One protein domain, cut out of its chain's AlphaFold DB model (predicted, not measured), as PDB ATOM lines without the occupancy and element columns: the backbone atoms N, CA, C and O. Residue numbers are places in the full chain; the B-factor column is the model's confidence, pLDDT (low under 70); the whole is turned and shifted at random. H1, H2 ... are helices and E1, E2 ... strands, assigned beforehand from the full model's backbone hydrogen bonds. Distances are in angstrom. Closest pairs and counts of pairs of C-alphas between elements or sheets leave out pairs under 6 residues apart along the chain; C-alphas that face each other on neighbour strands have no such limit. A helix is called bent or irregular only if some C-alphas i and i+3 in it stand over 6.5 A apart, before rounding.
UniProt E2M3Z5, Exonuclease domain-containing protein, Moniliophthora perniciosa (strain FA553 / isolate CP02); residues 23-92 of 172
ATOM      1  N   MET A  23      98.355  87.742 188.229       89.12
ATOM      2  CA  MET A  23      98.712  87.415 186.842       89.12
ATOM      3  C   MET A  23     100.122  87.880 186.463       89.12
ATOM      4  O   MET A  23     100.769  87.217 185.664       89.12
ATOM      5  N   ALA A  24     100.602  88.999 187.013       86.06
ATOM      6  CA  ALA A  24     101.974  89.443 186.785       86.06
ATOM      7  C   ALA A  24     102.944  88.470 187.466       86.06
ATOM      8  O   ALA A  24     103.836  87.950 186.801       86.06
ATOM      9  N   LEU A  25     102.680  88.118 188.729       87.62
ATOM     10  CA  LEU A  25     103.474  87.148 189.486       87.62
ATOM     11  C   LEU A  25     103.585  85.796 188.766       87.62
ATOM     12  O   LEU A  25     104.668  85.225 188.698       87.62
ATOM     13  N   GLN A  26     102.490  85.305 188.177       87.81
ATOM     14  CA  GLN A  26     102.500  84.078 187.371       87.81
ATOM     15  C   GLN A  26     103.374  84.175 186.114       87.81
ATOM     16  O   GLN A  26     103.893  83.158 185.662       87.81
ATOM     17  N   LEU A  27     103.522  85.371 185.539       84.56
ATOM     18  CA  LEU A  27     104.318  85.599 184.334       84.56
ATOM     19  C   LEU A  27     105.807  85.767 184.652       84.56
ATOM     20  O   LEU A  27     106.628  85.113 184.016       84.56
ATOM     21  N   HIS A  28     106.156  86.626 185.616       83.75
ATOM     22  CA  HIS A  28     107.555  86.972 185.911       83.75
ATOM     23  C   HIS A  28     108.185  86.132 187.033       83.75
ATOM     24  O   HIS A  28     109.405  86.091 187.155       83.75
ATOM     25  N   GLY A  29     107.388  85.494 187.893       86.75
ATOM     26  CA  GLY A  29     107.851  84.602 188.965       86.75
ATOM     27  C   GLY A  29     108.501  85.271 190.185       86.75
ATOM     28  O   GLY A  29     108.598  84.626 191.224       86.75
ATOM     29  N   ILE A  30     108.912  86.539 190.079       87.31
ATOM     30  CA  ILE A  30     109.484  87.348 191.176       87.31
ATOM     31  C   ILE A  30     108.507  87.450 192.357       87.31
ATOM     32  O   ILE A  30     107.480  88.116 192.246       87.31
ATOM     33  N   GLN A  31     108.822  86.814 193.482       89.25
ATOM     34  CA  GLN A  31     107.967  86.823 194.667       89.25
ATOM     35  C   GLN A  31     108.017  88.176 195.382       89.25
ATOM     36  O   GLN A  31     109.076  88.793 195.480       89.25
ATOM     37  N   ASP A  32     106.906  88.602 195.991       87.81
ATOM     38  CA  ASP A  32     106.865  89.849 196.775       87.81
ATOM     39  C   ASP A  32     107.909  89.847 197.908       87.81
ATOM     40  O   ASP A  32     108.527  90.868 198.197       87.81
ATOM     41  N   ALA A  33     108.176  88.679 198.505       86.25
ATOM     42  CA  ALA A  33     109.196  88.501 199.540       86.25
ATOM     43  C   ALA A  33     110.644  88.669 199.030       86.25
ATOM     44  O   ALA A  33     111.555  88.835 199.836       86.25
ATOM     45  N   GLU A  34     110.874  88.630 197.715       84.56
ATOM     46  CA  GLU A  34     112.170  88.960 197.107       84.56
ATOM     47  C   GLU A  34     112.313  90.465 196.858       84.56
ATOM     48  O   GLU A  34     113.428  90.951 196.683       84.56
ATOM     49  N   LEU A  35     111.197  91.202 196.853       84.50
ATOM     50  CA  LEU A  35     111.125  92.635 196.568       84.50
ATOM     51  C   LEU A  35     111.136  93.513 197.833       84.50
ATOM     52  O   LEU A  35     110.926  94.723 197.761       84.50
ATOM     53  N   VAL A  36     111.400  92.925 199.000       78.88
ATOM     54  CA  VAL A  36     111.480  93.643 200.281       78.88
ATOM     55  C   VAL A  36     112.930  93.945 200.686       78.88
ATOM     56  O   VAL A  36     113.877  93.739 199.930       78.88
ATOM     57  N   ALA A  37     113.110  94.525 201.875       74.12
ATOM     58  CA  ALA A  37     114.394  95.000 202.386       74.12
ATOM     59  C   ALA A  37     115.547  93.974 202.227       74.12
ATOM     60  O   ALA A  37     115.340  92.785 202.470       74.12
ATOM     61  N   PRO A  38     116.780  94.419 201.904       81.00
ATOM     62  CA  PRO A  38     117.223  95.810 201.801       81.00
ATOM     63  C   PRO A  38     117.189  96.365 200.361       81.00
ATOM     64  O   PRO A  38     118.154  96.996 199.928       81.00
ATOM     65  N   LEU A  39     116.110  96.144 199.599       90.81
ATOM     66  CA  LEU A  39     115.986  96.761 198.278       90.81
ATOM     67  C   LEU A  39     115.597  98.255 198.352       90.81
ATOM     68  O   LEU A  39     114.674  98.616 199.093       90.81
ATOM     69  N   PRO A  40     116.277  99.124 197.582       92.44
ATOM     70  CA  PRO A  40     115.918 100.530 197.425       92.44
ATOM     71  C   PRO A  40     114.602 100.698 196.652       92.44
ATOM     72  O   PRO A  40     114.253  99.886 195.795       92.44
ATOM     73  N   THR A  41     113.872 101.771 196.949       94.06
ATOM     74  CA  THR A  41     112.650 102.155 196.223       94.06
ATOM     75  C   THR A  41     112.995 102.856 194.907       94.06
ATOM     76  O   THR A  41     114.145 103.235 194.672       94.06
ATOM     77  N   PHE A  42     111.995 103.093 194.052       94.94
ATOM     78  CA  PHE A  42     112.187 103.911 192.849       94.94
ATOM     79  C   PHE A  42     112.715 105.315 193.192       94.94
ATOM     80  O   PHE A  42     113.666 105.782 192.570       94.94
ATOM     81  N   SER A  43     112.161 105.953 194.231       95.19
ATOM     82  CA  SER A  43     112.569 107.294 194.681       95.19
ATOM     83  C   SER A  43     114.064 107.379 195.009       95.19
ATOM     84  O   SER A  43     114.737 108.325 194.604       95.19
ATOM     85  N   ALA A  44     114.630 106.335 195.625       93.75
ATOM     86  CA  ALA A  44     116.062 106.265 195.921       93.75
ATOM     87  C   ALA A  44     116.957 106.260 194.662       93.75
ATOM     88  O   ALA A  44     118.140 106.593 194.744       93.75
ATOM     89  N   HIS A  45     116.405 105.897 193.501       93.12
ATOM     90  CA  HIS A  45     117.102 105.881 192.217       93.12
ATOM     91  C   HIS A  45     116.672 106.986 191.256       93.12
ATOM     92  O   HIS A  45     117.336 107.147 190.232       93.12
ATOM     93  N   ALA A  46     115.612 107.739 191.554       95.44
ATOM     94  CA  ALA A  46     114.940 108.594 190.583       95.44
ATOM     95  C   ALA A  46     115.903 109.579 189.897       95.44
ATOM     96  O   ALA A  46     116.039 109.551 188.678       95.44
ATOM     97  N   GLU A  47     116.659 110.379 190.653       94.75
ATOM     98  CA  GLU A  47     117.595 111.355 190.066       94.75
ATOM     99  C   GLU A  47     118.734 110.701 189.269       94.75
ATOM    100  O   GLU A  47     119.121 111.183 188.199       94.75
ATOM    101  N   GLN A  48     119.250 109.561 189.747       93.50
ATOM    102  CA  GLN A  48     120.282 108.821 189.020       93.50
ATOM    103  C   GLN A  48     119.721 108.252 187.708       93.50
ATOM    104  O   GLN A  48     120.389 108.320 186.677       93.50
ATOM    105  N   LEU A  49     118.506 107.701 187.736       94.19
ATOM    106  CA  LEU A  49     117.838 107.138 186.569       94.19
ATOM    107  C   LEU A  49     117.498 108.231 185.556       94.19
ATOM    108  O   LEU A  49     117.769 108.067 184.373       94.19
ATOM    109  N   ARG A  50     116.980 109.373 186.014       95.69
ATOM    110  CA  ARG A  50     116.718 110.544 185.175       95.69
ATOM    111  C   ARG A  50     117.978 110.988 184.436       95.69
ATOM    112  O   ARG A  50     117.961 111.093 183.215       95.69
ATOM    113  N   SER A  51     119.078 111.164 185.169       95.50
ATOM    114  CA  SER A  51     120.371 111.564 184.600       95.50
ATOM    115  C   SER A  51     120.920 110.532 183.612       95.50
ATOM    116  O   SER A  51     121.529 110.899 182.615       95.50
ATOM    117  N   PHE A  52     120.709 109.241 183.881       94.25
ATOM    118  CA  PHE A  52     121.117 108.154 182.992       94.25
ATOM    119  C   PHE A  52     120.305 108.117 181.689       94.25
ATOM    120  O   PHE A  52     120.852 107.806 180.634       94.25
ATOM    121  N   LEU A  53     119.008 108.423 181.759       95.06
ATOM    122  CA  LEU A  53     118.113 108.399 180.605       95.06
ATOM    123  C   LEU A  53     118.215 109.665 179.745       95.06
ATOM    124  O   LEU A  53     117.936 109.591 178.549       95.06
ATOM    125  N   ALA A  54     118.591 110.811 180.316       95.75
ATOM    126  CA  ALA A  54     118.633 112.091 179.611       95.75
ATOM    127  C   ALA A  54     119.486 112.039 178.328       95.75
ATOM    128  O   ALA A  54     120.606 111.527 178.317       95.75
ATOM    129  N   GLY A  55     118.939 112.563 177.227       93.25
ATOM    130  CA  GLY A  55     119.585 112.587 175.910       93.25
ATOM    131  C   GLY A  55     119.765 111.221 175.232       93.25
ATOM    132  O   GLY A  55     120.401 111.144 174.180       93.25
ATOM    133  N   SER A  56     119.247 110.138 175.820       94.12
ATOM    134  CA  SER A  56     119.368 108.792 175.255       94.12
ATOM    135  C   SER A  56     118.380 108.538 174.113       94.12
ATOM    136  O   SER A  56     117.436 109.294 173.881       94.12
ATOM    137  N   ILE A  57     118.581 107.426 173.402       91.94
ATOM    138  CA  ILE A  57     117.557 106.839 172.537       91.94
ATOM    139  C   ILE A  57     117.073 105.561 173.210       91.94
ATOM    140  O   ILE A  57     117.834 104.609 173.376       91.94
ATOM    141  N   MET A  58     115.799 105.536 173.579       92.62
ATOM    142  CA  MET A  58     115.158 104.380 174.184       92.62
ATOM    143  C   MET A  58     114.455 103.545 173.119       92.62
ATOM    144  O   MET A  58     113.713 104.063 172.281       92.62
ATOM    145  N   THR A  59     114.669 102.232 173.170       92.94
ATOM    146  CA  THR A  59     113.992 101.268 172.303       92.94
ATOM    147  C   THR A  59     113.415 100.118 173.105       92.94
ATOM    148  O   THR A  59     113.980  99.700 174.112       92.94
ATOM    149  N   GLY A  60     112.284  99.600 172.641       93.81
ATOM    150  CA  GLY A  60     111.627  98.448 173.235       93.81
ATOM    151  C   GLY A  60     110.413  98.022 172.425       93.81
ATOM    152  O   GLY A  60     110.115  98.581 171.362       93.81
ATOM    153  N   TYR A  61     109.704  97.013 172.920       94.88
ATOM    154  CA  TYR A  61     108.466  96.531 172.318       94.88
ATOM    155  C   TYR A  61     107.270  97.089 173.081       94.88
ATOM    156  O   TYR A  61     107.061  96.720 174.229       94.88
ATOM    157  N   ASN A  62     106.475  97.958 172.441       95.19
ATOM    158  CA  ASN A  62     105.391  98.715 173.085       95.19
ATOM    159  C   ASN A  62     105.877  99.752 174.119       95.19
ATOM    160  O   ASN A  62     105.110 100.173 174.992       95.19
ATOM    161  N   ILE A  63     107.131 100.199 173.991       94.25
ATOM    162  CA  ILE A  63     107.796 101.094 174.948       94.25
ATOM    163  C   ILE A  63     107.051 102.422 175.137       94.25
ATOM    164  O   ILE A  63     106.962 102.947 176.244       94.25
ATOM    165  N   THR A  64     106.429 102.937 174.070       91.62
ATOM    166  CA  THR A  64     105.734 104.233 174.097       91.62
ATOM    167  C   THR A  64     104.527 104.215 175.027       91.62
ATOM    168  O   THR A  64     104.224 105.209 175.681       91.62
ATOM    169  N   LYS A  65     103.800 103.093 175.056       92.25
ATOM    170  CA  LYS A  65     102.544 102.974 175.804       92.25
ATOM    171  C   LYS A  65     102.719 102.364 177.184       92.25
ATOM    172  O   LYS A  65     101.827 102.535 178.010       92.25
ATOM    173  N   PHE A  66     103.794 101.612 177.396       93.88
ATOM    174  CA  PHE A  66     104.015 100.876 178.630       93.88
ATOM    175  C   PHE A  66     105.158 101.486 179.438       93.88
ATOM    176  O   PHE A  66     104.887 102.224 180.378       93.88
ATOM    177  N   ASP A  67     106.411 101.257 179.050       95.31
ATOM    178  CA  ASP A  67     107.581 101.631 179.849       95.31
ATOM    179  C   ASP A  67     107.697 103.145 180.076       95.31
ATOM    180  O   ASP A  67     107.907 103.584 181.202       95.31
ATOM    181  N   LEU A  68     107.504 103.970 179.038       94.88
ATOM    182  CA  LEU A  68     107.583 105.431 179.189       94.88
ATOM    183  C   LEU A  68     106.431 105.983 180.036       94.88
ATOM    184  O   LEU A  68     106.629 106.917 180.814       94.88
ATOM    185  N   ALA A  69     105.239 105.396 179.918       95.06
ATOM    186  CA  ALA A  69     104.098 105.751 180.758       95.06
ATOM    187  C   ALA A  69     104.335 105.337 182.220       95.06
ATOM    188  O   ALA A  69     104.034 106.108 183.131       95.06
ATOM    189  N   PHE A  70     104.930 104.160 182.435       95.56
ATOM    190  CA  PHE A  70     105.323 103.663 183.748       95.56
ATOM    191  C   PHE A  70     106.361 104.583 184.399       95.56
ATOM    192  O   PHE A  70     106.126 105.080 185.496       95.56
ATOM    193  N   LEU A  71     107.454 104.901 183.696       96.81
ATOM    194  CA  LEU A  71     108.480 105.824 184.188       96.81
ATOM    195  C   LEU A  71     107.892 107.195 184.524       96.81
ATOM    196  O   LEU A  71     108.154 107.720 185.601       96.81
ATOM    197  N   THR A  72     107.049 107.747 183.648       96.88
ATOM    198  CA  THR A  72     106.368 109.029 183.899       96.88
ATOM    199  C   THR A  72     105.557 108.985 185.196       96.88
ATOM    200  O   THR A  72     105.626 109.917 185.997       96.88
ATOM    201  N   ALA A  73     104.815 107.899 185.434       96.69
ATOM    202  CA  ALA A  73     104.024 107.733 186.647       96.69
ATOM    203  C   ALA A  73     104.898 107.601 187.909       96.69
ATOM    204  O   ALA A  73     104.595 108.237 188.919       96.69
ATOM    205  N   GLU A  74     105.984 106.826 187.861       97.06
ATOM    206  CA  GLU A  74     106.891 106.659 189.007       97.06
ATOM    207  C   GLU A  74     107.672 107.944 189.328       97.06
ATOM    208  O   GLU A  74     107.780 108.333 190.493       97.06
ATOM    209  N   PHE A  75     108.140 108.677 188.312       97.88
ATOM    210  CA  PHE A  75     108.744 109.998 188.511       97.88
ATOM    211  C   PHE A  75     107.751 110.984 189.126       97.88
ATOM    212  O   PHE A  75     108.092 111.686 190.080       97.88
ATOM    213  N   HIS A  76     106.503 110.982 188.654       97.00
ATOM    214  CA  HIS A  76     105.452 111.818 189.223       97.00
ATOM    215  C   HIS A  76     105.191 111.491 190.704       97.00
ATOM    216  O   HIS A  76     105.022 112.409 191.506       97.00
ATOM    217  N   ARG A  77     105.207 110.211 191.109       95.94
ATOM    218  CA  ARG A  77     105.097 109.819 192.532       95.94
ATOM    219  C   ARG A  77     106.242 110.354 193.390       95.94
ATOM    220  O   ARG A  77     106.045 110.595 194.576       95.94
ATOM    221  N   CYS A  78     107.402 110.598 192.788       95.88
ATOM    222  CA  CYS A  78     108.547 111.226 193.445       95.88
ATOM    223  C   CYS A  78     108.498 112.765 193.423       95.88
ATOM    224  O   CYS A  78     109.448 113.408 193.859       95.88
ATOM    225  N   GLY A  79     107.426 113.373 192.899       96.00
ATOM    226  CA  GLY A  79     107.314 114.825 192.736       96.00
ATOM    227  C   GLY A  79     108.160 115.388 191.589       96.00
ATOM    228  O   GLY A  79     108.381 116.596 191.531       96.00
ATOM    229  N   ILE A  80     108.635 114.536 190.678       96.25
ATOM    230  CA  ILE A  80     109.474 114.925 189.543       96.25
ATOM    231  C   ILE A  80     108.596 115.019 188.295       96.25
ATOM    232  O   ILE A  80     108.020 114.029 187.839       96.25
ATOM    233  N   THR A  81     108.509 116.211 187.704       96.12
ATOM    234  CA  THR A  81     107.922 116.378 186.369       96.12
ATOM    235  C   THR A  81     108.899 115.842 185.332       96.12
ATOM    236  O   THR A  81     109.906 116.479 185.031       96.12
ATOM    237  N   TRP A  82     108.599 114.665 184.792       97.00
ATOM    238  CA  TRP A  82     109.440 113.972 183.822       97.00
ATOM    239  C   TRP A  82     108.664 113.698 182.538       97.00
ATOM    240  O   TRP A  82     107.495 113.319 182.574       97.00
ATOM    241  N   SER A  83     109.321 113.871 181.395       95.25
ATOM    242  CA  SER A  83     108.812 113.394 180.110       95.25
ATOM    243  C   SER A  83     109.979 113.056 179.185       95.25
ATOM    244  O   SER A  83     111.012 113.725 179.264       95.25
ATOM    245  N   PRO A  84     109.818 112.101 178.250       92.31
ATOM    246  CA  PRO A  84     110.850 111.819 177.255       92.31
ATOM    247  C   PRO A  84     111.262 113.082 176.487       92.31
ATOM    248  O   PRO A  84     112.441 113.337 176.283       92.31
ATOM    249  N   ALA A  85     110.279 113.927 176.158       92.88
ATOM    250  CA  ALA A  85     110.469 115.218 175.505       92.88
ATOM    251  C   ALA A  85     111.399 116.155 176.281       92.88
ATOM    252  O   ALA A  85     112.384 116.656 175.745       92.88
ATOM    253  N   GLY A  86     111.055 116.390 177.550       94.12
ATOM    254  CA  GLY A  86     111.748 117.338 178.415       94.12
ATOM    255  C   GLY A  86     113.169 116.901 178.746       94.12
ATOM    256  O   GLY A  86     114.021 117.748 178.986       94.12
ATOM    257  N   GLU A  87     113.435 115.597 178.701       95.69
ATOM    258  CA  GLU A  87     114.762 115.022 178.922       95.69
ATOM    259  C   GLU A  87     115.555 114.799 177.618       95.69
ATOM    260  O   GLU A  87     116.650 114.237 177.649       95.69
ATOM    261  N   GLY A  88     115.024 115.209 176.458       93.69
ATOM    262  CA  GLY A  88     115.688 115.036 175.160       93.69
ATOM    263  C   GLY A  88     115.827 113.575 174.714       93.69
ATOM    264  O   GLY A  88     116.752 113.243 173.977       93.69
ATOM    265  N   ILE A  89     114.933 112.699 175.171       94.25
ATOM    266  CA  ILE A  89     114.961 111.260 174.910       94.25
ATOM    267  C   ILE A  89     114.299 110.951 173.566       94.25
ATOM    268  O   ILE A  89     113.102 111.178 173.369       94.25
ATOM    269  N   GLY A  90     115.066 110.367 172.647       91.75
ATOM    270  CA  GLY A  90     114.535 109.768 171.425       91.75
ATOM    271  C   GLY A  90     113.852 108.433 171.723       91.75
ATOM    272  O   GLY A  90     114.311 107.679 172.574       91.75
ATOM    273  N   THR A  91     112.760 108.107 171.031       91.88
ATOM    274  CA  THR A  91     112.042 106.835 171.236       91.88
ATOM    275  C   THR A  91     111.883 106.071 169.929       91.88
ATOM    276  O   THR A  91     111.417 106.631 168.936       91.88
ATOM    277  N   ILE A  92     112.215 104.777 169.952       92.12
ATOM    278  CA  ILE A  92     111.979 103.827 168.861       92.12
ATOM    279  C   ILE A  92     111.124 102.673 169.388       92.12
ATOM    280  O   ILE A  92     111.559 101.864 170.201       92.12
TER     281      ILE A  92
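What this domain is: This is residues 23 to 92 of the 172 residues of the protein "Exonuclease domain-containing protein" of Moniliophthora perniciosa (strain FA553 / isolate CP02) (UniProt E2M3Z5). A small body holds two helices, H2 and H3, that run opposite ways at a steep angle, with a little sheet of two strands, E1 and E2, at one end. A long arm, residues 23 to 41, sticks out from this body, with the short helix H1 at its beginning and a loop after it. The printed part has 70 residues, with three named helices and two named strands in the order H1, H2, E1, H3, E2; the sheet, order E1, E2, is parallel, and the class is mostly helix. The whole is only just loose, close to compact, with a radius of gyration of the C-alphas of 13.8 A; its spans are 37 by 26 by 17 A.

How they stand to each other: H1, residues 23 to 28, touches no helix and stands free with the stretch up to residue 41. H2, residues 42 to 53, is apart from H1. H3, residues 67 to 77, only just touches H2, with 3 pairs of C-alphas within 8 A, and H2 touches it with residues 42 to 46 alone. The closest C-alphas of H2 and H3 are those of Ala 46 and Phe 75, 6.7 A apart; the two helices run opposite ways at a steep tilt of 51 degrees. E1, residues 57 to 60, and E2, residues 90 to 92, are parallel neighbours with 24 degrees between their directions. The C-alphas of Ile 57 and Gly 90 face each other at 4.4 A; N 58 and O 90 are within hydrogen-bond range at 2.8 A, as are N 92 and O 58 at 2.9 A. E1, H3 and E2 form a strand-helix-strand unit, two parallel neighbour strands with a helix between them along the chain, and its crossover is right-handed. H1 is apart from E1, E2 and H3, and H2 is apart from E2. In H1 and H3 every O i to N i+4 pair is within hydrogen-bond range; in H2 it is 6 of 8.

Where its parts are: H1 begins at C-alpha 23, (98.712, 87.415, 186.842), and has 6 residues. H2 is 14.3 A long and irregular, with C-alphas 44 and 47 7.9 A apart. E1 is 10.3 A long. H3 is 15.3 A long and starts at C-alpha 67, (107.581, 101.631, 179.849). E2 has 3 residues and ends at C-alpha 92, (111.979, 103.827, 168.861).

The domain as a whole: The two C-alphas farthest apart are those of Ala 33 and Gly 88, 36.6 A. Without residues 23 to 41, the body has 51 residues and spans 27 by 20 by 16 A. The links H1 to H2, 13 residues, and H3 to E2, 12 residues, are long; H2 to E1 is tight, and E1 to H3 is short. The printed part has no cut. Its mean pLDDT is 92.3, and no printed residue is under 70.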